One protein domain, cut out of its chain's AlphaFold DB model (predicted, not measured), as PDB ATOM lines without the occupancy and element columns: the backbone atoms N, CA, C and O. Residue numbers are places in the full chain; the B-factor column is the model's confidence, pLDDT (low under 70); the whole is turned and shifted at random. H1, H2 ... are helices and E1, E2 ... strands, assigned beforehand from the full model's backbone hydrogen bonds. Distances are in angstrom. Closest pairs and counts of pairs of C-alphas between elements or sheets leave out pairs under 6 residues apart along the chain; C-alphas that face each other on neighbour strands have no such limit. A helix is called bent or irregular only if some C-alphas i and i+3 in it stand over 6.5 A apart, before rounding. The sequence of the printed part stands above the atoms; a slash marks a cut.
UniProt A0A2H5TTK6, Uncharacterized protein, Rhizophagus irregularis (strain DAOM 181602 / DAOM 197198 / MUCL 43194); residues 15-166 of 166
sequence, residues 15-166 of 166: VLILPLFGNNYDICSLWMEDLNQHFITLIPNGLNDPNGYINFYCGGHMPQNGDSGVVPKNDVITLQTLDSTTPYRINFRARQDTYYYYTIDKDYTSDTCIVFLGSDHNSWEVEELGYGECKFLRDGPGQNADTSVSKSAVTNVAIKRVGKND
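AT A GLANCE: This is residues 15 to 166 of the 166 residues of an uncharacterized protein of Rhizophagus irregularis (strain DAOM 181602 / DAOM 197198 / MUCL 43194) (UniProt A0A2H5TTK6). Two strongly twisted five-stranded sheets form a sandwich, two sheets face to face, with the short helix H1 across the bare side of one of them and long loops round the strands. E9 runs on into E10 and so passes from one sheet to the other. The 152 printed residues hold E1 to E8, H1, E9 and E10 in that order; the class is mostly strand, with under half of the residues in named elements. The sheet E4 E1 E7 E8 E9 is mixed and the sheet E3 E2 E5 E6 E10 is antiparallel. The whole is compact, with a radius of gyration of the C-alphas of 15.3 A and spans of 50 by 36 by 35 A.

IN THESE COORDINATES: Find C-alpha 15 at (235.238, 229.477, 258.655), where E1, residues 15 to 19, begins. E2, residues 27 to 34, runs 23.6 A; E3 is 55 to 57 and E4 77 to 80. Go on to E5, residues 88 to 95, 22.8 A, and E6, 99 to 108, 24.7 A, which bends by 62 degrees at residue 105. E7 is 112 to 117, 16.0 A, E8 125 to 129, and H1 131 to 139, 12.0 A. E9, 155 to 157, precedes E10, 159 to 165, 17.3 A, which ends at C-alpha 165, (216.472, 247.390, 257.238).

HOW THE PARTS SIT: Look first at E1 and E7, parallel at 18 degrees, with N 16 and O 112 2.9 A apart. E4 is antiparallel to E1, with N 17 and O 77 at 2.9 A. E7 and E8 form a hairpin, with N 115 and O 127 at 2.8 A, and E9 is the edge strand beside E8, with N 157 and O 126 at 2.9 A. H1 is on this sheet at a height of 9.0 A, across the strands at 68 degrees to E1 on the local plane; its closest C-alphas to E1 are Cys 134 and Leu 16, 6.6 A. Every O i to N i+4 pair of H1 is within hydrogen-bond range. In the other sheet, find the hairpins E2 and E3, with N 28 and O 56 at 2.7 A, and E5 and E6, with N 92 and O 102 at 2.8 A. E2 and E5 have N 29 and O 93 at 2.8 A; E6 and E10 have N 103 and O 160 at 2.9 A. The sheets' strands stand at 29 degrees.

THE WHOLE: The farthest C-alphas, those of Asn 144 and Asp 166, are 50.5 A apart. The printed part has no cut. The links E2 to E3, E3 to E4 and H1 to E9 are long. Mean pLDDT of the printed part is 74.5; look for values under 70 at, among others, residues 59 to 71 and 141 to 157.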
ATOM      1  N   VAL A  15     235.520 228.582 259.774       91.94
ATOM      2  CA  VAL A  15     235.238 229.477 258.655       91.94
ATOM      3  C   VAL A  15     236.380 230.479 258.560       91.94
ATOM      4  O   VAL A  15     236.534 231.355 259.418       91.94
ATOM      5  N   LEU A  16     237.193 230.334 257.516       90.62
ATOM      6  CA  LEU A  16     238.263 231.269 257.184       90.62
ATOM      7  C   LEU A  16     237.744 232.319 256.218       90.62
ATOM      8  O   LEU A  16     237.093 232.006 255.223       90.62
ATOM      9  N   ILE A  17     238.035 233.575 256.517       87.25
ATOM     10  CA  ILE A  17     237.529 234.704 255.751       87.25
ATOM     11  C   ILE A  17     238.724 235.533 255.316       87.25
ATOM     12  O   ILE A  17     239.529 235.968 256.142       87.25
ATOM     13  N   LEU A  18     238.814 235.745 254.011       82.81
ATOM     14  CA  LEU A  18     239.760 236.646 253.377       82.81
ATOM     15  C   LEU A  18     239.009 237.928 252.989       82.81
ATOM     16  O   LEU A  18     238.322 237.952 251.960       82.81
ATOM     17  N   PRO A  19     239.086 238.986 253.814       72.25
ATOM     18  CA  PRO A  19     238.480 240.272 253.506       72.25
ATOM     19  C   PRO A  19     239.340 241.008 252.466       72.25
ATOM     20  O   PRO A  19     240.095 241.911 252.796       72.25
ATOM     21  N   LEU A  20     239.259 240.606 251.195       67.25
ATOM     22  CA  LEU A  20     239.973 241.263 250.085       67.25
ATOM     23  C   LEU A  20     239.170 242.425 249.461       67.25
ATOM     24  O   LEU A  20     239.484 242.876 248.361       67.25
ATOM     25  N   PHE A  21     238.117 242.891 250.136       68.56
ATOM     26  CA  PHE A  21     237.064 243.743 249.580       68.56
ATOM     27  C   PHE A  21     236.913 245.054 250.351       68.56
ATOM     28  O   PHE A  21     236.973 245.039 251.561       68.56
ATOM     29  N   GLY A  22     236.490 246.140 249.700       59.16
ATOM     30  CA  GLY A  22     235.685 247.175 250.365       59.16
ATOM     31  C   GLY A  22     236.412 248.414 250.855       59.16
ATOM     32  O   GLY A  22     237.634 248.527 250.830       59.16
ATOM     33  N   ASN A  23     235.616 249.393 251.280       61.62
ATOM     34  CA  ASN A  23     236.147 250.611 251.856       61.62
ATOM     35  C   ASN A  23     236.704 250.313 253.255       61.62
ATOM     36  O   ASN A  23     236.083 249.609 254.053       61.62
ATOM     37  N   ASN A  24     237.851 250.905 253.580       66.25
ATOM     38  CA  ASN A  24     238.485 250.794 254.894       66.25
ATOM     39  C   ASN A  24     237.643 251.406 256.029       66.25
ATOM     40  O   ASN A  24     238.006 251.266 257.190       66.25
ATOM     41  N   TYR A  25     236.545 252.090 255.699       69.88
ATOM     42  CA  TYR A  25     235.626 252.711 256.654       69.88
ATOM     43  C   TYR A  25     234.332 251.916 256.880       69.88
ATOM     44  O   TYR A  25     233.584 252.240 257.800       69.88
ATOM     45  N   ASP A  26     234.064 250.884 256.078       75.25
ATOM     46  CA  ASP A  26     232.840 250.094 256.199       75.25
ATOM     47  C   ASP A  26     233.030 248.973 257.225       75.25
ATOM     48  O   ASP A  26     234.047 248.270 257.213       75.25
ATOM     49  N   ILE A  27     232.034 248.774 258.092       80.25
ATOM     50  CA  ILE A  27     232.046 247.700 259.089       80.25
ATOM     51  C   ILE A  27     231.274 246.506 258.538       80.25
ATOM     52  O   ILE A  27     230.067 246.562 258.315       80.25
ATOM     53  N   CYS A  28     231.971 245.401 258.368       80.38
ATOM     54  CA  CYS A  28     231.436 244.107 258.002       80.38
ATOM     55  C   CYS A  28     231.156 243.270 259.258       80.38
ATOM     56  O   CYS A  28     231.869 243.362 260.251       80.38
ATOM     57  N   SER A  29     230.119 242.438 259.218       82.31
ATOM     58  CA  SER A  29     229.840 241.405 260.215       82.31
ATOM     59  C   SER A  29     229.585 240.085 259.506       82.31
ATOM     60  O   SER A  29     228.848 240.063 258.518       82.31
ATOM     61  N   LEU A  30     230.118 238.986 260.036       87.19
ATOM     62  CA  LEU A  30     229.834 237.646 259.527       87.19
ATOM     63  C   LEU A  30     229.462 236.701 260.657       87.19
ATOM     64  O   LEU A  30     230.113 236.690 261.695       87.19
ATOM     65  N   TRP A  31     228.421 235.905 260.458       91.81
ATOM     66  CA  TRP A  31     228.023 234.891 261.424       91.81
ATOM     67  C   TRP A  31     227.435 233.667 260.738       91.81
ATOM     68  O   TRP A  31     227.011 233.706 259.584       91.81
ATOM     69  N   MET A  32     227.404 232.572 261.483       94.31
ATOM     70  CA  MET A  32     226.829 231.301 261.091       94.31
ATOM     71  C   MET A  32     225.519 231.055 261.831       94.31
ATOM     72  O   MET A  32     225.428 231.254 263.050       94.31
ATOM     73  N   GLU A  33     224.525 230.590 261.083       94.81
ATOM     74  CA  GLU A  33     223.250 230.091 261.596       94.81
ATOM     75  C   GLU A  33     223.035 228.636 261.177       94.81
ATOM     76  O   GLU A  33     223.544 228.213 260.139       94.81
ATOM     77  N   ASP A  34     222.280 227.872 261.964       94.38
ATOM     78  CA  ASP A  34     221.796 226.556 261.542       94.38
ATOM     79  C   ASP A  34     220.689 226.684 260.470       94.38
ATOM     80  O   ASP A  34     220.220 227.774 260.128       94.38
ATOM     81  N   LEU A  35     220.217 225.551 259.944       90.88
ATOM     82  CA  LEU A  35     219.150 225.532 258.930       90.88
ATOM     83  C   LEU A  35     217.789 226.056 259.435       90.88
ATOM     84  O   LEU A  35     216.898 226.315 258.626       90.88
ATOM     85  N   ASN A  36     217.627 226.223 260.751       93.75
ATOM     86  CA  ASN A  36     216.448 226.792 261.400       93.75
ATOM     87  C   ASN A  36     216.647 228.269 261.796       93.75
ATOM     88  O   ASN A  36     215.797 228.815 262.497       93.75
ATOM     89  N   GLN A  37     217.722 228.918 261.329       91.19
ATOM     90  CA  GLN A  37     218.070 230.316 261.622       91.19
ATOM     91  C   GLN A  37     218.469 230.569 263.087       91.19
ATOM     92  O   GLN A  37     218.373 231.691 263.586       91.19
ATOM     93  N   HIS A  38     218.934 229.544 263.804       95.00
ATOM     94  CA  HIS A  38     219.533 229.734 265.121       95.00
ATOM     95  C   HIS A  38     220.994 230.151 264.984       95.00
ATOM     96  O   HIS A  38     221.763 229.510 264.273       95.00
ATOM     97  N   PHE A  39     221.402 231.184 265.718       92.94
ATOM     98  CA  PHE A  39     222.792 231.629 265.769       92.94
ATOM     99  C   PHE A  39     223.698 230.553 266.386       92.94
ATOM    100  O   PHE A  39     223.496 230.151 267.533       92.94
ATOM    101  N   ILE A  40     224.727 230.133 265.647       94.62
ATOM    102  CA  ILE A  40     225.669 229.079 266.059       94.62
ATOM    103  C   ILE A  40     227.131 229.498 265.890       94.62
ATOM    104  O   ILE A  40     228.004 228.643 265.785       94.62
ATOM    105  N   THR A  41     227.427 230.797 265.859       92.31
ATOM    106  CA  THR A  41     228.823 231.267 265.881       92.31
ATOM    107  C   THR A  41     229.358 231.209 267.304       92.31
ATOM    108  O   THR A  41     228.727 231.709 268.235       92.31
ATOM    109  N   LEU A  42     230.538 230.629 267.481       90.62
ATOM    110  CA  LEU A  42     231.244 230.625 268.749       90.62
ATOM    111  C   LEU A  42     231.748 232.033 269.067       90.62
ATOM    112  O   LEU A  42     232.622 232.568 268.386       90.62
ATOM    113  N   ILE A  43     231.216 232.610 270.142       88.25
ATOM    114  CA  ILE A  43     231.709 233.857 270.726       88.25
ATOM    115  C   ILE A  43     232.544 233.500 271.963       88.25
ATOM    116  O   ILE A  43     232.002 232.906 272.901       88.25
ATOM    117  N   PRO A  44     233.849 233.824 272.000       83.06
ATOM    118  CA  PRO A  44     234.688 233.568 273.162       83.06
ATOM    119  C   PRO A  44     234.145 234.208 274.444       83.06
ATOM    120  O   PRO A  44     233.648 235.335 274.451       83.06
ATOM    121  N   ASN A  45     234.300 233.501 275.563       80.44
ATOM    122  CA  ASN A  45     233.963 234.040 276.879       80.44
ATOM    123  C   ASN A  45     234.976 235.111 277.315       80.44
ATOM    124  O   ASN A  45     236.160 235.027 276.997       80.44
ATOM    125  N   GLY A  46     234.524 236.078 278.121       76.81
ATOM    126  CA  GLY A  46     235.400 237.091 278.727       76.81
ATOM    127  C   GLY A  46     235.727 238.287 277.828       76.81
ATOM    128  O   GLY A  46     236.629 239.056 278.155       76.81
ATOM    129  N   LEU A  47     235.005 238.458 276.719       75.81
ATOM    130  CA  LEU A  47     235.091 239.657 275.887       75.81
ATOM    131  C   LEU A  47     234.403 240.847 276.566       75.81
ATOM    132  O   LEU A  47     233.331 240.701 277.155       75.81
ATOM    133  N   ASN A  48     235.002 242.032 276.431       74.81
ATOM    134  CA  ASN A  48     234.418 243.283 276.929       74.81
ATOM    135  C   ASN A  48     233.158 243.688 276.143       74.81
ATOM    136  O   ASN A  48     232.237 244.253 276.726       74.81
ATOM    137  N   ASP A  49     233.113 243.377 274.845       73.81
ATOM    138  CA  ASP A  49     231.936 243.543 273.991       73.81
ATOM    139  C   ASP A  49     231.719 242.284 273.131       73.81
ATOM    140  O   ASP A  49     232.332 242.135 272.070       73.81
ATOM    141  N   PRO A  50     230.856 241.351 273.573       72.00
ATOM    142  CA  PRO A  50     230.516 240.157 272.804       72.00
ATOM    143  C   PRO A  50     229.793 240.463 271.485       72.00
ATOM    144  O   PRO A  50     229.920 239.698 270.531       72.00
ATOM    145  N   ASN A  51     229.053 241.578 271.406       69.06
ATOM    146  CA  ASN A  51     228.283 241.943 270.210       69.06
ATOM    147  C   ASN A  51     229.187 242.467 269.087       69.06
ATOM    148  O   ASN A  51     228.841 242.362 267.910       69.06
ATOM    149  N   GLY A  52     230.346 243.017 269.454       73.56
ATOM    150  CA  GLY A  52     231.380 243.473 268.533       73.56
ATOM    151  C   GLY A  52     232.277 242.361 267.987       73.56
ATOM    152  O   GLY A  52     233.060 242.615 267.074       73.56
ATOM    153  N   TYR A  53     232.182 241.131 268.511       78.62
ATOM    154  CA  TYR A  53     233.161 240.085 268.198       78.62
ATOM    155  C   TYR A  53     233.266 239.804 266.701       78.62
ATOM    156  O   TYR A  53     234.354 239.836 266.138       78.62
ATOM    157  N   ILE A  54     232.122 239.624 266.051       82.81
ATOM    158  CA  ILE A  54     232.027 239.273 264.634       82.81
ATOM    159  C   ILE A  54     232.183 240.460 263.676       82.81
ATOM    160  O   ILE A  54     232.034 240.278 262.469       82.81
ATOM    161  N   ASN A  55     232.410 241.670 264.192       81.88
ATOM    162  CA  ASN A  55     232.582 242.856 263.363       81.88
ATOM    163  C   ASN A  55     234.034 242.972 262.918       81.88
ATOM    164  O   ASN A  55     234.930 242.658 263.687       81.88
ATOM    165  N   PHE A  56     234.273 243.443 261.704       77.31
ATOM    166  CA  PHE A  56     235.597 243.727 261.158       77.31
ATOM    167  C   PHE A  56     235.482 244.756 260.040       77.31
ATOM    168  O   PHE A  56     234.423 244.905 259.438       77.31
ATOM    169  N   TYR A  57     236.557 245.479 259.742       76.62
ATOM    170  CA  TYR A  57     236.549 246.362 258.581       76.62
ATOM    171  C   TYR A  57     236.495 245.541 257.304       76.62
ATOM    172  O   TYR A  57     237.248 244.579 257.151       76.62
ATOM    173  N   CYS A  58     235.618 245.941 256.388       75.56
ATOM    174  CA  CYS A  58     235.470 245.259 255.115       75.56
ATOM    175  C   CYS A  58     236.808 245.260 254.360       75.56
ATOM    176  O   CYS A  58     237.277 244.186 253.999       75.56
ATOM    177  N   GLY A  59     237.449 246.438 254.250       67.31
ATOM    178  CA  GLY A  59     238.609 246.760 253.399       67.31
ATOM    179  C   GLY A  59     239.899 245.953 253.539       67.31
ATOM    180  O   GLY A  59     240.808 246.174 252.741       67.31
ATOM    181  N   GLY A  60     240.034 245.080 254.543       57.78
ATOM    182  CA  GLY A  60     241.197 244.199 254.759       57.78
ATOM    183  C   GLY A  60     242.565 244.856 255.006       57.78
ATOM    184  O   GLY A  60     243.429 244.243 255.619       57.78
ATOM    185  N   HIS A  61     242.791 246.098 254.570       51.59
ATOM    186  CA  HIS A  61     244.128 246.653 254.345       51.59
ATOM    187  C   HIS A  61     244.538 247.797 255.279       51.59
ATOM    188  O   HIS A  61     245.591 248.404 255.061       51.59
ATOM    189  N   MET A  62     243.779 248.105 256.335       41.97
ATOM    190  CA  MET A  62     244.253 249.056 257.346       41.97
ATOM    191  C   MET A  62     244.762 248.351 258.608       41.97
ATOM    192  O   MET A  62     243.962 247.789 259.351       41.97
ATOM    193  N   PRO A  63     246.065 248.468 258.939       43.66
ATOM    194  CA  PRO A  63     246.617 248.024 260.220       43.66
ATOM    195  C   PRO A  63     246.236 248.968 261.378       43.66
ATOM    196  O   PRO A  63     246.986 249.110 262.341       43.66
ATOM    197  N   GLN A  64     245.106 249.670 261.286       42.19
ATOM    198  CA  GLN A  64     244.751 250.731 262.220       42.19
ATOM    199  C   GLN A  64     243.446 250.417 262.942       42.19
ATOM    200  O   GLN A  64     242.366 250.585 262.399       42.19
ATOM    201  N   ASN A  65     243.634 250.056 264.211       37.34
ATOM    202  CA  ASN A  65     242.779 250.377 265.347       37.34
ATOM    203  C   ASN A  65     241.352 249.816 265.359       37.34
ATOM    204  O   ASN A  65     240.487 250.262 264.621       37.34
ATOM    205  N   GLY A  66     241.133 248.940 266.349       50.72
ATOM    206  CA  GLY A  66     240.007 249.001 267.284       50.72
ATOM    207  C   GLY A  66     238.611 249.043 266.676       50.72
ATOM    208  O   GLY A  66     238.191 250.089 266.206       50.72
ATOM    209  N   ASP A  67     237.928 247.897 266.744       50.44
ATOM    210  CA  ASP A  67     236.473 247.724 266.955       50.44
ATOM    211  C   ASP A  67     236.023 246.294 266.582       50.44
ATOM    212  O   ASP A  67     234.877 245.918 266.827       50.44
ATOM    213  N   SER A  68     236.927 245.456 266.048       55.75
ATOM    214  CA  SER A  68     236.706 244.015 265.889       55.75
ATOM    215  C   SER A  68     237.116 243.231 267.134       55.75
ATOM    216  O   SER A  68     238.211 243.420 267.667       55.75
ATOM    217  N   GLY A  69     236.269 242.305 267.595       55.41
ATOM    218  CA  GLY A  69     236.719 241.297 268.564       55.41
ATOM    219  C   GLY A  69     237.466 240.127 267.912       55.41
ATOM    220  O   GLY A  69     238.183 239.410 268.610       55.41
ATOM    221  N   VAL A  70     237.360 239.953 266.589       66.19
ATOM    222  CA  VAL A  70     238.179 239.004 265.823       66.19
ATOM    223  C   VAL A  70     239.392 239.729 265.246       66.19
ATOM    224  O   VAL A  70     239.269 240.661 264.449       66.19
ATOM    225  N   VAL A  71     240.581 239.292 265.660       68.50
ATOM    226  CA  VAL A  71     241.861 239.823 265.176       68.50
ATOM    227  C   VAL A  71     242.357 238.928 264.039       68.50
ATOM    228  O   VAL A  71     242.523 237.725 264.265       68.50
ATOM    229  N   PRO A  72     242.596 239.467 262.832       72.25
ATOM    230  CA  PRO A  72     243.110 238.673 261.727       72.25
ATOM    231  C   PRO A  72     244.547 238.208 262.001       72.25
ATOM    232  O   PRO A  72     245.360 238.937 262.575       72.25
ATOM    233  N   LYS A  73     244.878 236.997 261.548       74.25
ATOM    234  CA  LYS A  73     246.248 236.468 261.532       74.25
ATOM    235  C   LYS A  73     246.681 236.322 260.077       74.25
ATOM    236  O   LYS A  73     246.050 235.570 259.338       74.25
ATOM    237  N   ASN A  74     247.737 237.039 259.680       75.31
ATOM    238  CA  ASN A  74     248.161 237.170 258.277       75.31
ATOM    239  C   ASN A  74     246.980 237.533 257.356       75.31
ATOM    240  O   ASN A  74     246.747 236.871 256.349       75.31
ATOM    241  N   ASP A  75     246.191 238.528 257.772       76.75
ATOM    242  CA  ASP A  75     245.005 239.026 257.061       76.75
ATOM    243  C   ASP A  75     243.850 238.015 256.905       76.75
ATOM    244  O   ASP A  75     242.850 238.311 256.257       76.75
ATOM    245  N   VAL A  76     243.928 236.847 257.556       81.38
ATOM    246  CA  VAL A  76     242.844 235.855 257.594       81.38
ATOM    247  C   VAL A  76     242.065 235.969 258.899       81.38
ATOM    248  O   VAL A  76     242.614 235.807 259.994       81.38
ATOM    249  N   ILE A  77     240.763 236.211 258.783       85.62
ATOM    250  CA  ILE A  77     239.808 236.193 259.895       85.62
ATOM    251  C   ILE A  77     239.341 234.749 260.098       85.62
ATOM    252  O   ILE A  77     239.136 234.007 259.140       85.62
ATOM    253  N   THR A  78     239.198 234.329 261.353       87.69
ATOM    254  CA  THR A  78     238.742 232.981 261.711       87.69
ATOM    255  C   THR A  78     237.522 233.080 262.614       87.69
ATOM    256  O   THR A  78     237.586 233.702 263.673       87.69
ATOM    257  N   LEU A  79     236.429 232.444 262.200       90.12
ATOM    258  CA  LEU A  79     235.252 232.191 263.023       90.12
ATOM    259  C   LEU A  79     235.020 230.685 263.125       90.12
ATOM    260  O   LEU A  79     235.476 229.915 262.282       90.12
ATOM    261  N   GLN A  80     234.312 230.266 264.168       92.62
ATOM    262  CA  GLN A  80     234.003 228.862 264.416       92.62
ATOM    263  C   GLN A  80     232.526 228.697 264.739       92.62
ATOM    264  O   GLN A  80     231.914 229.599 265.313       92.62
ATOM    265  N   THR A  81     231.942 227.564 264.365       93.56
ATOM    266  CA  THR A  81     230.606 227.182 264.836       93.56
ATOM    267  C   THR A  81     230.645 226.726 266.304       93.56
ATOM    268  O   THR A  81     231.706 226.642 266.919       93.56
ATOM    269  N   LEU A  82     229.491 226.424 266.903       93.38
ATOM    270  CA  LEU A  82     229.433 225.810 268.238       93.38
ATOM    271  C   LEU A  82     229.863 224.329 268.238       93.38
ATOM    272  O   LEU A  82     230.294 223.824 269.273       93.38
ATOM    273  N   ASP A  83     229.743 223.643 267.095       90.62
ATOM    274  CA  ASP A  83     230.049 222.218 266.910       90.62
ATOM    275  C   ASP A  83     230.341 221.872 265.425       90.62
ATOM    276  O   ASP A  83     230.050 222.675 264.540       90.62
ATOM    277  N   SER A  84     230.902 220.689 265.131       88.69
ATOM    278  CA  SER A  84     231.160 220.163 263.762       88.69
ATOM    279  C   SER A  84     230.098 219.185 263.257       88.69
ATOM    280  O   SER A  84     230.362 218.326 262.418       88.69
ATOM    281  N   THR A  85     228.879 219.245 263.772       90.62
ATOM    282  CA  THR A  85     227.803 218.318 263.385       90.62
ATOM    283  C   THR A  85     226.614 219.028 262.767       90.62
ATOM    284  O   THR A  85     225.911 218.446 261.942       90.62
ATOM    285  N   THR A  86     226.418 220.293 263.117       93.25
ATOM    286  CA  THR A  86     225.308 221.120 262.677       93.25
ATOM    287  C   THR A  86     225.652 221.763 261.331       93.25
ATOM    288  O   THR A  86     226.610 222.538 261.257       93.25
ATOM    289  N   PRO A  87     224.901 221.465 260.250       95.19
ATOM    290  CA  PRO A  87     225.028 222.199 259.000       95.19
ATOM    291  C   PRO A  87     224.747 223.679 259.231       95.19
ATOM    292  O   PRO A  87     223.834 224.027 259.985       95.19
ATOM    293  N   TYR A  88     225.500 224.536 258.558       94.62
ATOM    294  CA  TYR A  88     225.433 225.968 258.791       94.62
ATOM    295  C   TYR A  88     225.305 226.759 257.499       94.62
ATOM    296  O   TYR A  88     225.770 226.347 256.438       94.62
ATOM    297  N   ARG A  89     224.698 227.936 257.607       94.81
ATOM    298  CA  ARG A  89     224.678 228.951 256.563       94.81
ATOM    299  C   ARG A  89     225.430 230.175 257.038       94.81
ATOM    300  O   ARG A  89     225.330 230.572 258.197       94.81
ATOM    301  N   ILE A  90     226.181 230.771 256.123       92.00
ATOM    302  CA  ILE A  90     226.922 231.995 256.388       92.00
ATOM    303  C   ILE A  90     226.044 233.194 256.045       92.00
ATOM    304  O   ILE A  90     225.557 233.345 254.919       92.00
ATOM    305  N   ASN A  91     225.882 234.068 257.027       90.31
ATOM    306  CA  ASN A  91     225.219 235.347 256.899       90.31
ATOM    307  C   ASN A  91     226.239 236.471 257.022       90.31
ATOM    308  O   ASN A  91     227.187 236.409 257.804       90.31
ATOM    309  N   PHE A  92     226.018 237.513 256.236       85.31
ATOM    310  CA  PHE A  92     226.922 238.632 256.097       85.31
ATOM    311  C   PHE A  92     226.144 239.945 256.161       85.31
ATOM    312  O   PHE A  92     225.053 240.087 255.604       85.31
ATOM    313  N   ARG A  93     226.718 240.936 256.837       84.50
ATOM    314  CA  ARG A  93     226.161 242.282 256.928       84.50
ATOM    315  C   ARG A  93     227.249 243.307 256.685       84.50
ATOM    316  O   ARG A  93     228.282 243.254 257.335       84.50
ATOM    317  N   ALA A  94     226.973 244.284 255.833       79.56
ATOM    318  CA  ALA A  94     227.807 245.469 255.681       79.56
ATOM    319  C   ALA A  94     227.090 246.684 256.280       79.56
ATOM    320  O   ALA A  94     225.906 246.912 256.013       79.56
ATOM    321  N   ARG A  95     227.804 247.453 257.100       77.50
ATOM    322  CA  ARG A  95     227.356 248.696 257.720       77.50
ATOM    323  C   ARG A  95     228.200 249.849 257.192       77.50
ATOM    324  O   ARG A  95     229.404 249.910 257.423       77.50
ATOM    325  N   GLN A  96     227.506 250.774 256.547       71.56
ATOM    326  CA  GLN A  96     227.995 252.099 256.180       71.56
ATOM    327  C   GLN A  96     227.149 253.116 256.971       71.56
ATOM    328  O   GLN A  96     227.097 253.047 258.201       71.56
ATOM    329  N   ASP A  97     226.358 253.935 256.270       70.56
ATOM    330  CA  ASP A  97     225.248 254.725 256.821       70.56
ATOM    331  C   ASP A  97     223.959 253.905 257.014       70.56
ATOM    332  O   ASP A  97     223.077 254.273 257.787       70.56
ATOM    333  N   THR A  98     223.822 252.781 256.307       74.25
ATOM    334  CA  THR A  98     222.722 251.825 256.492       74.25
ATOM    335  C   THR A  98     223.239 250.389 256.494       74.25
ATOM    336  O   THR A  98     224.365 250.120 256.070       74.25
ATOM    337  N   TYR A  99     222.413 249.467 256.989       76.94
ATOM    338  CA  TYR A  99     222.703 248.045 257.031       76.94
ATOM    339  C   TYR A  99     222.235 247.342 255.758       76.94
ATOM    340  O   TYR A  99     221.060 247.390 255.383       76.94
ATOM    341  N   TYR A 100     223.165 246.628 255.135       78.19
ATOM    342  CA  TYR A 100     222.901 245.744 254.012       78.19
ATOM    343  C   TYR A 100     223.092 244.300 254.453       78.19
ATOM    344  O   TYR A 100     224.166 243.940 254.931       78.19
ATOM    345  N   TYR A 101     222.044 243.494 254.297       80.81
ATOM    346  CA  TYR A 101     222.023 242.103 254.736       80.81
ATOM    347  C   TYR A 101     222.102 241.152 253.552       80.81
ATOM    348  O   TYR A 101     221.367 241.286 252.565       80.81
ATOM    349  N   TYR A 102     222.966 240.162 253.702       81.31
ATOM    350  CA  TYR A 102     223.268 239.169 252.697       81.31
ATOM    351  C   TYR A 102     223.328 237.794 253.339       81.31
ATOM    352  O   TYR A 102     223.836 237.615 254.444       81.31
ATOM    353  N   THR A 103     222.855 236.809 252.598       83.94
ATOM    354  CA  THR A 103     222.962 235.409 252.973       83.94
ATOM    355  C   THR A 103     223.615 234.678 251.816       83.94
ATOM    356  O   THR A 103     223.191 234.826 250.664       83.94
ATOM    357  N   ILE A 104     224.658 233.906 252.113       84.25
ATOM    358  CA  ILE A 104     225.247 233.003 251.130       84.25
ATOM    359  C   ILE A 104     224.242 231.876 250.909       84.25
ATOM    360  O   ILE A 104     223.845 231.202 251.859       84.25
ATOM    361  N   ASP A 105     223.783 231.695 249.671       83.88
ATOM    362  CA  ASP A 105     222.737 230.724 249.333       83.88
ATOM    363  C   ASP A 105     223.305 229.307 249.199       83.88
ATOM    364  O   ASP A 105     223.196 228.655 248.160       83.88
ATOM    365  N   LYS A 106     223.979 228.859 250.256       88.31
ATOM    366  CA  LYS A 106     224.608 227.553 250.352       88.31
ATOM    367  C   LYS A 106     224.673 227.110 251.805       88.31
ATOM    368  O   LYS A 106     225.003 227.896 252.691       88.31
ATOM    369  N   ASP A 107     224.401 225.829 252.009       92.38
ATOM    370  CA  ASP A 107     224.550 225.173 253.298       92.38
ATOM    371  C   ASP A 107     225.894 224.436 253.331       92.38
ATOM    372  O   ASP A 107     226.275 223.746 252.380       92.38
ATOM    373  N   TYR A 108     226.617 224.601 254.430       93.12
ATOM    374  CA  TYR A 108     227.942 224.048 254.655       93.12
ATOM    375  C   TYR A 108     227.886 222.937 255.700       93.12
ATOM    376  O   TYR A 108     227.159 223.016 256.689       93.12
ATOM    377  N   THR A 109     228.696 221.903 255.486       94.44
ATOM    378  CA  THR A 109     228.858 220.755 256.395       94.44
ATOM    379  C   THR A 109     230.336 220.413 256.592       94.44
ATOM    380  O   THR A 109     230.697 219.251 256.754       94.44
ATOM    381  N   SER A 110     231.212 221.403 256.444       92.88
ATOM    382  CA  SER A 110     232.660 221.259 256.577       92.88
ATOM    383  C   SER A 110     233.292 222.605 256.901       92.88
ATOM    384  O   SER A 110     232.652 223.651 256.749       92.88
ATOM    385  N   ASP A 111     234.571 222.576 257.266       93.50
ATOM    386  CA  ASP A 111     235.420 223.762 257.231       93.50
ATOM    387  C   ASP A 111     235.352 224.417 255.850       93.50
ATOM    388  O   ASP A 111     235.240 223.736 254.820       93.50
ATOM    389  N   THR A 112     235.406 225.742 255.825       92.56
ATOM    390  CA  THR A 112     235.281 226.507 254.588       92.56
ATOM    391  C   THR A 112     236.212 227.703 254.584       92.56
ATOM    392  O   THR A 112     236.602 228.228 255.630       92.56
ATOM    393  N   CYS A 113     236.571 228.136 253.383       90.31
ATOM    394  CA  CYS A 113     237.197 229.424 253.185       90.31
ATOM    395  C   CYS A 113     236.403 230.234 252.176       90.31
ATOM    396  O   CYS A 113     236.125 229.761 251.075       90.31
ATOM    397  N   ILE A 114     236.097 231.468 252.553       88.06
ATOM    398  CA  ILE A 114     235.405 232.418 251.700       88.06
ATOM    399  C   ILE A 114     236.245 233.669 251.488       88.06
ATOM    400  O   ILE A 114     236.891 234.194 252.399       88.06
ATOM    401  N   VAL A 115     236.202 234.156 250.259       83.12
ATOM    402  CA  VAL A 115     236.746 235.442 249.851       83.12
ATOM    403  C   VAL A 115     235.576 236.331 249.492       83.12
ATOM    404  O   VAL A 115     234.728 235.961 248.681       83.12
ATOM    405  N   PHE A 116     235.555 237.521 250.075       75.62
ATOM    406  CA  PHE A 116     234.676 238.581 249.603       75.62
ATOM    407  C   PHE A 116     235.375 239.324 248.467       75.62
ATOM    408  O   PHE A 116     236.496 239.806 248.636       75.62
ATOM    409  N   LEU A 117     234.705 239.405 247.320       70.81
ATOM    410  CA  LEU A 117     235.138 240.112 246.122       70.81
ATOM    411  C   LEU A 117     234.170 241.242 245.762       70.81
ATOM    412  O   LEU A 117     232.987 241.231 246.107       70.81
ATOM    413  N   GLY A 118     234.708 242.235 245.053       59.16
ATOM    414  CA  GLY A 118     233.993 243.428 244.601       59.16
ATOM    415  C   GLY A 118     234.697 244.726 245.006       59.16
ATOM    416  O   GLY A 118     235.626 244.741 245.812       59.16
ATOM    417  N   SER A 119     234.264 245.842 244.427       52.50
ATOM    418  CA  SER A 119     234.816 247.171 244.726       52.50
ATOM    419  C   SER A 119     233.762 248.174 245.180       52.50
ATOM    420  O   SER A 119     234.120 249.285 245.555       52.50
ATOM    421  N   ASP A 120     232.476 247.817 245.100       52.78
ATOM    422  CA  ASP A 120     231.396 248.773 245.298       52.78
ATOM    423  C   ASP A 120     230.146 248.148 245.931       52.78
ATOM    424  O   ASP A 120     229.791 246.995 245.685       52.78
ATOM    425  N   HIS A 121     229.468 248.955 246.744       55.66
ATOM    426  CA  HIS A 121     228.400 248.640 247.705       55.66
ATOM    427  C   HIS A 121     227.180 247.864 247.163       55.66
ATOM    428  O   HIS A 121     226.354 247.394 247.950       55.66
ATOM    429  N   ASN A 122     227.065 247.700 245.842       55.31
ATOM    430  CA  ASN A 122     225.904 247.115 245.166       55.31
ATOM    431  C   ASN A 122     226.151 245.742 244.525       55.31
ATOM    432  O   ASN A 122     225.184 245.107 244.104       55.31
ATOM    433  N   SER A 123     227.398 245.276 244.451       63.19
ATOM    434  CA  SER A 123     227.748 243.996 243.826       63.19
ATOM    435  C   SER A 123     228.726 243.242 244.719       63.19
ATOM    436  O   SER A 123     229.939 243.281 244.515       63.19
ATOM    437  N   TRP A 124     228.175 242.609 245.750       69.94
ATOM    438  CA  TRP A 124     228.928 241.698 246.599       69.94
ATOM    439  C   TRP A 124     229.056 240.367 245.874       69.94
ATOM    440  O   TRP A 124     228.047 239.769 245.495       69.94
ATOM    441  N   GLU A 125     230.290 239.920 245.693       74.94
ATOM    442  CA  GLU A 125     230.610 238.601 245.170       74.94
ATOM    443  C   GLU A 125     231.324 237.820 246.269       74.94
ATOM    444  O   GLU A 125     232.132 238.367 247.019       74.94
ATOM    445  N   VAL A 126     230.982 236.545 246.415       77.56
ATOM    446  CA  VAL A 126     231.668 235.648 247.339       77.56
ATOM    447  C   VAL A 126     232.177 234.480 246.530       77.56
ATOM    448  O   VAL A 126     231.424 233.816 245.812       77.56
ATOM    449  N   GLU A 127     233.465 234.238 246.671       84.06
ATOM    450  CA  GLU A 127     234.122 233.063 246.137       84.06
ATOM    451  C   GLU A 127     234.487 232.129 247.277       84.06
ATOM    452  O   GLU A 127     234.930 232.553 248.345       84.06
ATOM    453  N   GLU A 128     234.323 230.836 247.038       86.56
ATOM    454  CA  GLU A 128     234.930 229.826 247.888       86.56
ATOM    455  C   GLU A 128     236.315 229.469 247.374       86.56
ATOM    456  O   GLU A 128     236.495 229.134 246.199       86.56
ATOM    457  N   LEU A 129     237.277 229.494 248.292       85.81
ATOM    458  CA  LEU A 129     238.623 228.990 248.066       85.81
ATOM    459  C   LEU A 129     238.821 227.642 248.752       85.81
ATOM    460  O   LEU A 129     238.075 227.241 249.649       85.81
ATOM    461  N   GLY A 130     239.891 226.948 248.368       86.25
ATOM    462  CA  GLY A 130     240.328 225.765 249.092       86.25
ATOM    463  C   GLY A 130     240.671 226.118 250.542       86.25
ATOM    464  O   GLY A 130     241.595 226.889 250.793       86.25
ATOM    465  N   TYR A 131     239.984 225.502 251.509       88.75
ATOM    466  CA  TYR A 131     240.249 225.716 252.939       88.75
ATOM    467  C   TYR A 131     241.740 225.558 253.298       88.75
ATOM    468  O   TYR A 131     242.293 226.379 254.027       88.75
ATOM    469  N   GLY A 132     242.426 224.563 252.719       85.00
ATOM    470  CA  GLY A 132     243.860 224.341 252.935       85.00
ATOM    471  C   GLY A 132     244.755 225.506 252.489       85.00
ATOM    472  O   GLY A 132     245.759 225.779 253.142       85.00
ATOM    473  N   GLU A 133     244.381 226.227 251.429       83.50
ATOM    474  CA  GLU A 133     245.119 227.402 250.947       83.50
ATOM    475  C   GLU A 133     244.965 228.573 251.921       83.50
ATOM    476  O   GLU A 133     245.954 229.180 252.327       83.50
ATOM    477  N   CYS A 134     243.743 228.843 252.378       85.50
ATOM    478  CA  CYS A 134     243.495 229.902 253.355       85.50
ATOM    479  C   CYS A 134     244.116 229.594 254.716       85.50
ATOM    480  O   CYS A 134     244.659 230.481 255.372       85.50
ATOM    481  N   LYS A 135     244.100 228.324 255.122       86.31
ATOM    482  CA  LYS A 135     244.790 227.866 256.326       86.31
ATOM    483  C   LYS A 135     246.296 228.073 256.211       86.31
ATOM    484  O   LYS A 135     246.915 228.545 257.158       86.31
ATOM    485  N   PHE A 136     246.874 227.788 255.043       84.69
ATOM    486  CA  PHE A 136     248.280 228.070 254.769       84.69
ATOM    487  C   PHE A 136     248.593 229.574 254.824       84.69
ATOM    488  O   PHE A 136     249.596 229.953 255.423       84.69
ATOM    489  N   LEU A 137     247.731 230.441 254.274       83.75
ATOM    490  CA  LEU A 137     247.881 231.898 254.394       83.75
ATOM    491  C   LEU A 137     247.848 232.348 255.865       83.75
ATOM    492  O   LEU A 137     248.748 233.059 256.318       83.75
ATOM    493  N   ARG A 138     246.870 231.861 256.638       85.25
ATOM    494  CA  ARG A 138     246.717 232.176 258.065       85.25
ATOM    495  C   ARG A 138     247.903 231.705 258.902       85.25
ATOM    496  O   ARG A 138     248.404 232.443 259.748       85.25
ATOM    497  N   ASP A 139     248.315 230.453 258.736       84.88
ATOM    498  CA  ASP A 139     249.289 229.814 259.624       84.88
ATOM    499  C   ASP A 139     250.736 229.992 259.159       84.88
ATOM    500  O   ASP A 139     251.657 229.843 259.965       84.88
ATOM    501  N   GLY A 140     250.930 230.396 257.903       74.88
ATOM    502  CA  GLY A 140     252.230 230.468 257.259       74.88
ATOM    503  C   GLY A 140     252.827 229.080 256.997       74.88
ATOM    504  O   GLY A 140     252.220 228.047 257.298       74.88
ATOM    505  N   PRO A 141     254.047 229.018 256.440       62.09
ATOM    506  CA  PRO A 141     254.763 227.761 256.273       62.09
ATOM    507  C   PRO A 141     255.159 227.188 257.645       62.09
ATOM    508  O   PRO A 141     256.185 227.552 258.222       62.09
ATOM    509  N   GLY A 142     254.346 226.278 258.182       53.91
ATOM    510  CA  GLY A 142     254.736 225.411 259.294       53.91
ATOM    511  C   GLY A 142     255.781 224.377 258.847       53.91
ATOM    512  O   GLY A 142     255.784 223.951 257.696       53.91
ATOM    513  N   GLN A 143     256.662 223.939 259.755       43.44
ATOM    514  CA  GLN A 143     257.802 223.038 259.482       43.44
ATOM    515  C   GLN A 143     257.455 221.635 258.926       43.44
ATOM    516  O   GLN A 143     258.367 220.866 258.651       43.44
ATOM    517  N   ASN A 144     256.179 221.309 258.711       43.44
ATOM    518  CA  ASN A 144     255.711 220.054 258.117       43.44
ATOM    519  C   ASN A 144     254.708 220.355 256.995       43.44
ATOM    520  O   ASN A 144     253.522 220.056 257.107       43.44
ATOM    521  N   ALA A 145     255.167 221.016 255.933       45.03
ATOM    522  CA  ALA A 145     254.347 221.211 254.747       45.03
ATOM    523  C   ALA A 145     254.221 219.874 254.001       45.03
ATOM    524  O   ALA A 145     255.061 219.544 253.163       45.03
ATOM    525  N   ASP A 146     253.167 219.112 254.298       42.16
ATOM    526  CA  ASP A 146     252.651 218.123 253.354       42.16
ATOM    527  C   ASP A 146     252.251 218.883 252.084       42.16
ATOM    528  O   ASP A 146     251.264 219.615 252.031       42.16
ATOM    529  N   THR A 147     253.083 218.759 251.054       42.09
ATOM    530  CA  THR A 147     252.993 219.455 249.762       42.09
ATOM    531  C   THR A 147     251.837 218.975 248.875       42.09
ATOM    532  O   THR A 147     251.936 219.002 247.651       42.09
ATOM    533  N   SER A 148     250.712 218.564 249.458       44.00
ATOM    534  CA  SER A 148     249.464 218.327 248.732       44.00
ATOM    535  C   SER A 148     248.457 219.435 249.030       44.00
ATOM    536  O   SER A 148     247.340 219.182 249.484       44.00
ATOM    537  N   VAL A 149     248.836 220.687 248.766       48.34
ATOM    538  CA  VAL A 149     247.841 221.751 248.607       48.34
ATOM    539  C   VAL A 149     247.143 221.471 247.280       48.34
ATOM    540  O   VAL A 149     247.617 221.837 246.206       48.34
ATOM    541  N   SER A 150     246.060 220.700 247.359       43.44
ATOM    542  CA  SER A 150     245.085 220.568 246.286       43.44
ATOM    543  C   SER A 150     244.664 221.977 245.886       43.44
ATOM    544  O   SER A 150     243.941 222.623 246.639       43.44
ATOM    545  N   LYS A 151     245.124 222.447 244.720       45.47
ATOM    546  CA  LYS A 151     244.544 223.612 244.046       45.47
ATOM    547  C   LYS A 151     243.091 223.269 243.740       45.47
ATOM    548  O   LYS A 151     242.807 222.645 242.718       45.47
ATOM    549  N   SER A 152     242.195 223.589 244.663       50.84
ATOM    550  CA  SER A 152     240.767 223.368 244.477       50.84
ATOM    551  C   SER A 152     240.155 224.548 243.740       50.84
ATOM    552  O   SER A 152     240.570 225.692 243.896       50.84
ATOM    553  N   ALA A 153     239.191 224.222 242.886       50.56
ATOM    554  CA  ALA A 153     238.523 225.140 241.985       50.56
ATOM    555  C   ALA A 153     237.859 226.299 242.743       50.56
ATOM    556  O   ALA A 153     236.982 226.074 243.577       50.56
ATOM    557  N   VAL A 154     238.245 227.526 242.389       53.28
ATOM    558  CA  VAL A 154     237.497 228.738 242.733       53.28
ATOM    559  C   VAL A 154     236.074 228.561 242.217       53.28
ATOM    560  O   VAL A 154     235.870 228.322 241.024       53.28
ATOM    561  N   THR A 155     235.099 228.613 243.119       64.25
ATOM    562  CA  THR A 155     233.685 228.493 242.759       64.25
ATOM    563  C   THR A 155     232.953 229.736 243.234       64.25
ATOM    564  O   THR A 155     232.937 230.029 244.429       64.25
ATOM    565  N   ASN A 156     232.326 230.451 242.301       67.31
ATOM    566  CA  ASN A 156     231.484 231.597 242.630       67.31
ATOM    567  C   ASN A 156     230.237 231.099 243.357       67.31
ATOM    568  O   ASN A 156     229.529 230.219 242.854       67.31
ATOM    569  N   VAL A 157     229.954 231.671 244.523       68.88
ATOM    570  CA  VAL A 157     228.780 231.322 245.320       68.88
ATOM    571  C   VAL A 157     227.736 232.417 245.176       68.88
ATOM    572  O   VAL A 157     228.029 233.608 245.276       68.88
ATOM    573  N   ALA A 158     226.491 232.016 244.928       73.06
ATOM    574  CA  ALA A 158     225.394 232.963 244.829       73.06
ATOM    575  C   ALA A 158     225.109 233.602 246.198       73.06
ATOM    576  O   ALA A 158     224.943 232.912 247.206       73.06
ATOM    577  N   ILE A 159     224.993 234.929 246.213       65.19
ATOM    578  CA  ILE A 159     224.579 235.697 247.387       65.19
ATOM    579  C   ILE A 159     223.149 236.185 247.175       65.19
ATOM    580  O   ILE A 159     222.832 236.805 246.159       65.19
ATOM    581  N   LYS A 160     222.285 235.958 248.163       72.06
ATOM    582  CA  LYS A 160     220.949 236.557 248.211       72.06
ATOM    583  C   LYS A 160     220.982 237.794 249.098       72.06
ATOM    584  O   LYS A 160     221.272 237.707 250.289       72.06
ATOM    585  N   ARG A 161     220.654 238.957 248.528       67.50
ATOM    586  CA  ARG A 161     220.380 240.171 249.307       67.50
ATOM    587  C   ARG A 161     219.016 240.023 249.976       67.50
ATOM    588  O   ARG A 161     218.017 239.837 249.289       67.50
ATOM    589  N   VAL A 162     218.981 240.122 251.301       61.50
ATOM    590  CA  VAL A 162     217.763 239.867 252.091       61.50
ATOM    591  C   VAL A 162     216.949 241.150 252.319       61.50
ATOM    592  O   VAL A 162     215.753 241.090 252.581       61.50
ATOM    593  N   GLY A 163     217.553 242.324 252.126       55.69
ATOM    594  CA  GLY A 163     216.859 243.612 252.173       55.69
ATOM    595  C   GLY A 163     217.718 244.729 252.758       55.69
ATOM    596  O   GLY A 163     218.892 244.533 253.081       55.69
ATOM    597  N   LYS A 164     217.120 245.918 252.856       43.66
ATOM    598  CA  LYS A 164     217.620 247.061 253.623       43.66
ATOM    599  C   LYS A 164     216.701 247.171 254.839       43.66
ATOM    600  O   LYS A 164     215.505 247.363 254.645       43.66
ATOM    601  N   ASN A 165     217.225 246.995 256.049       47.03
ATOM    602  CA  ASN A 165     216.472 247.390 257.238       47.03
ATOM    603  C   ASN A 165     216.858 248.843 257.521       47.03
ATOM    604  O   ASN A 165     218.025 249.111 257.823       47.03
ATOM    605  N   ASP A 166     215.902 249.747 257.298       37.44
ATOM    606  CA  ASP A 166     215.980 251.159 257.687       37.44
ATOM    607  C   ASP A 166     215.912 251.311 259.218       37.44
ATOM    608  O   ASP A 166     215.150 250.550 259.863       37.44
TER     609      ASP A 166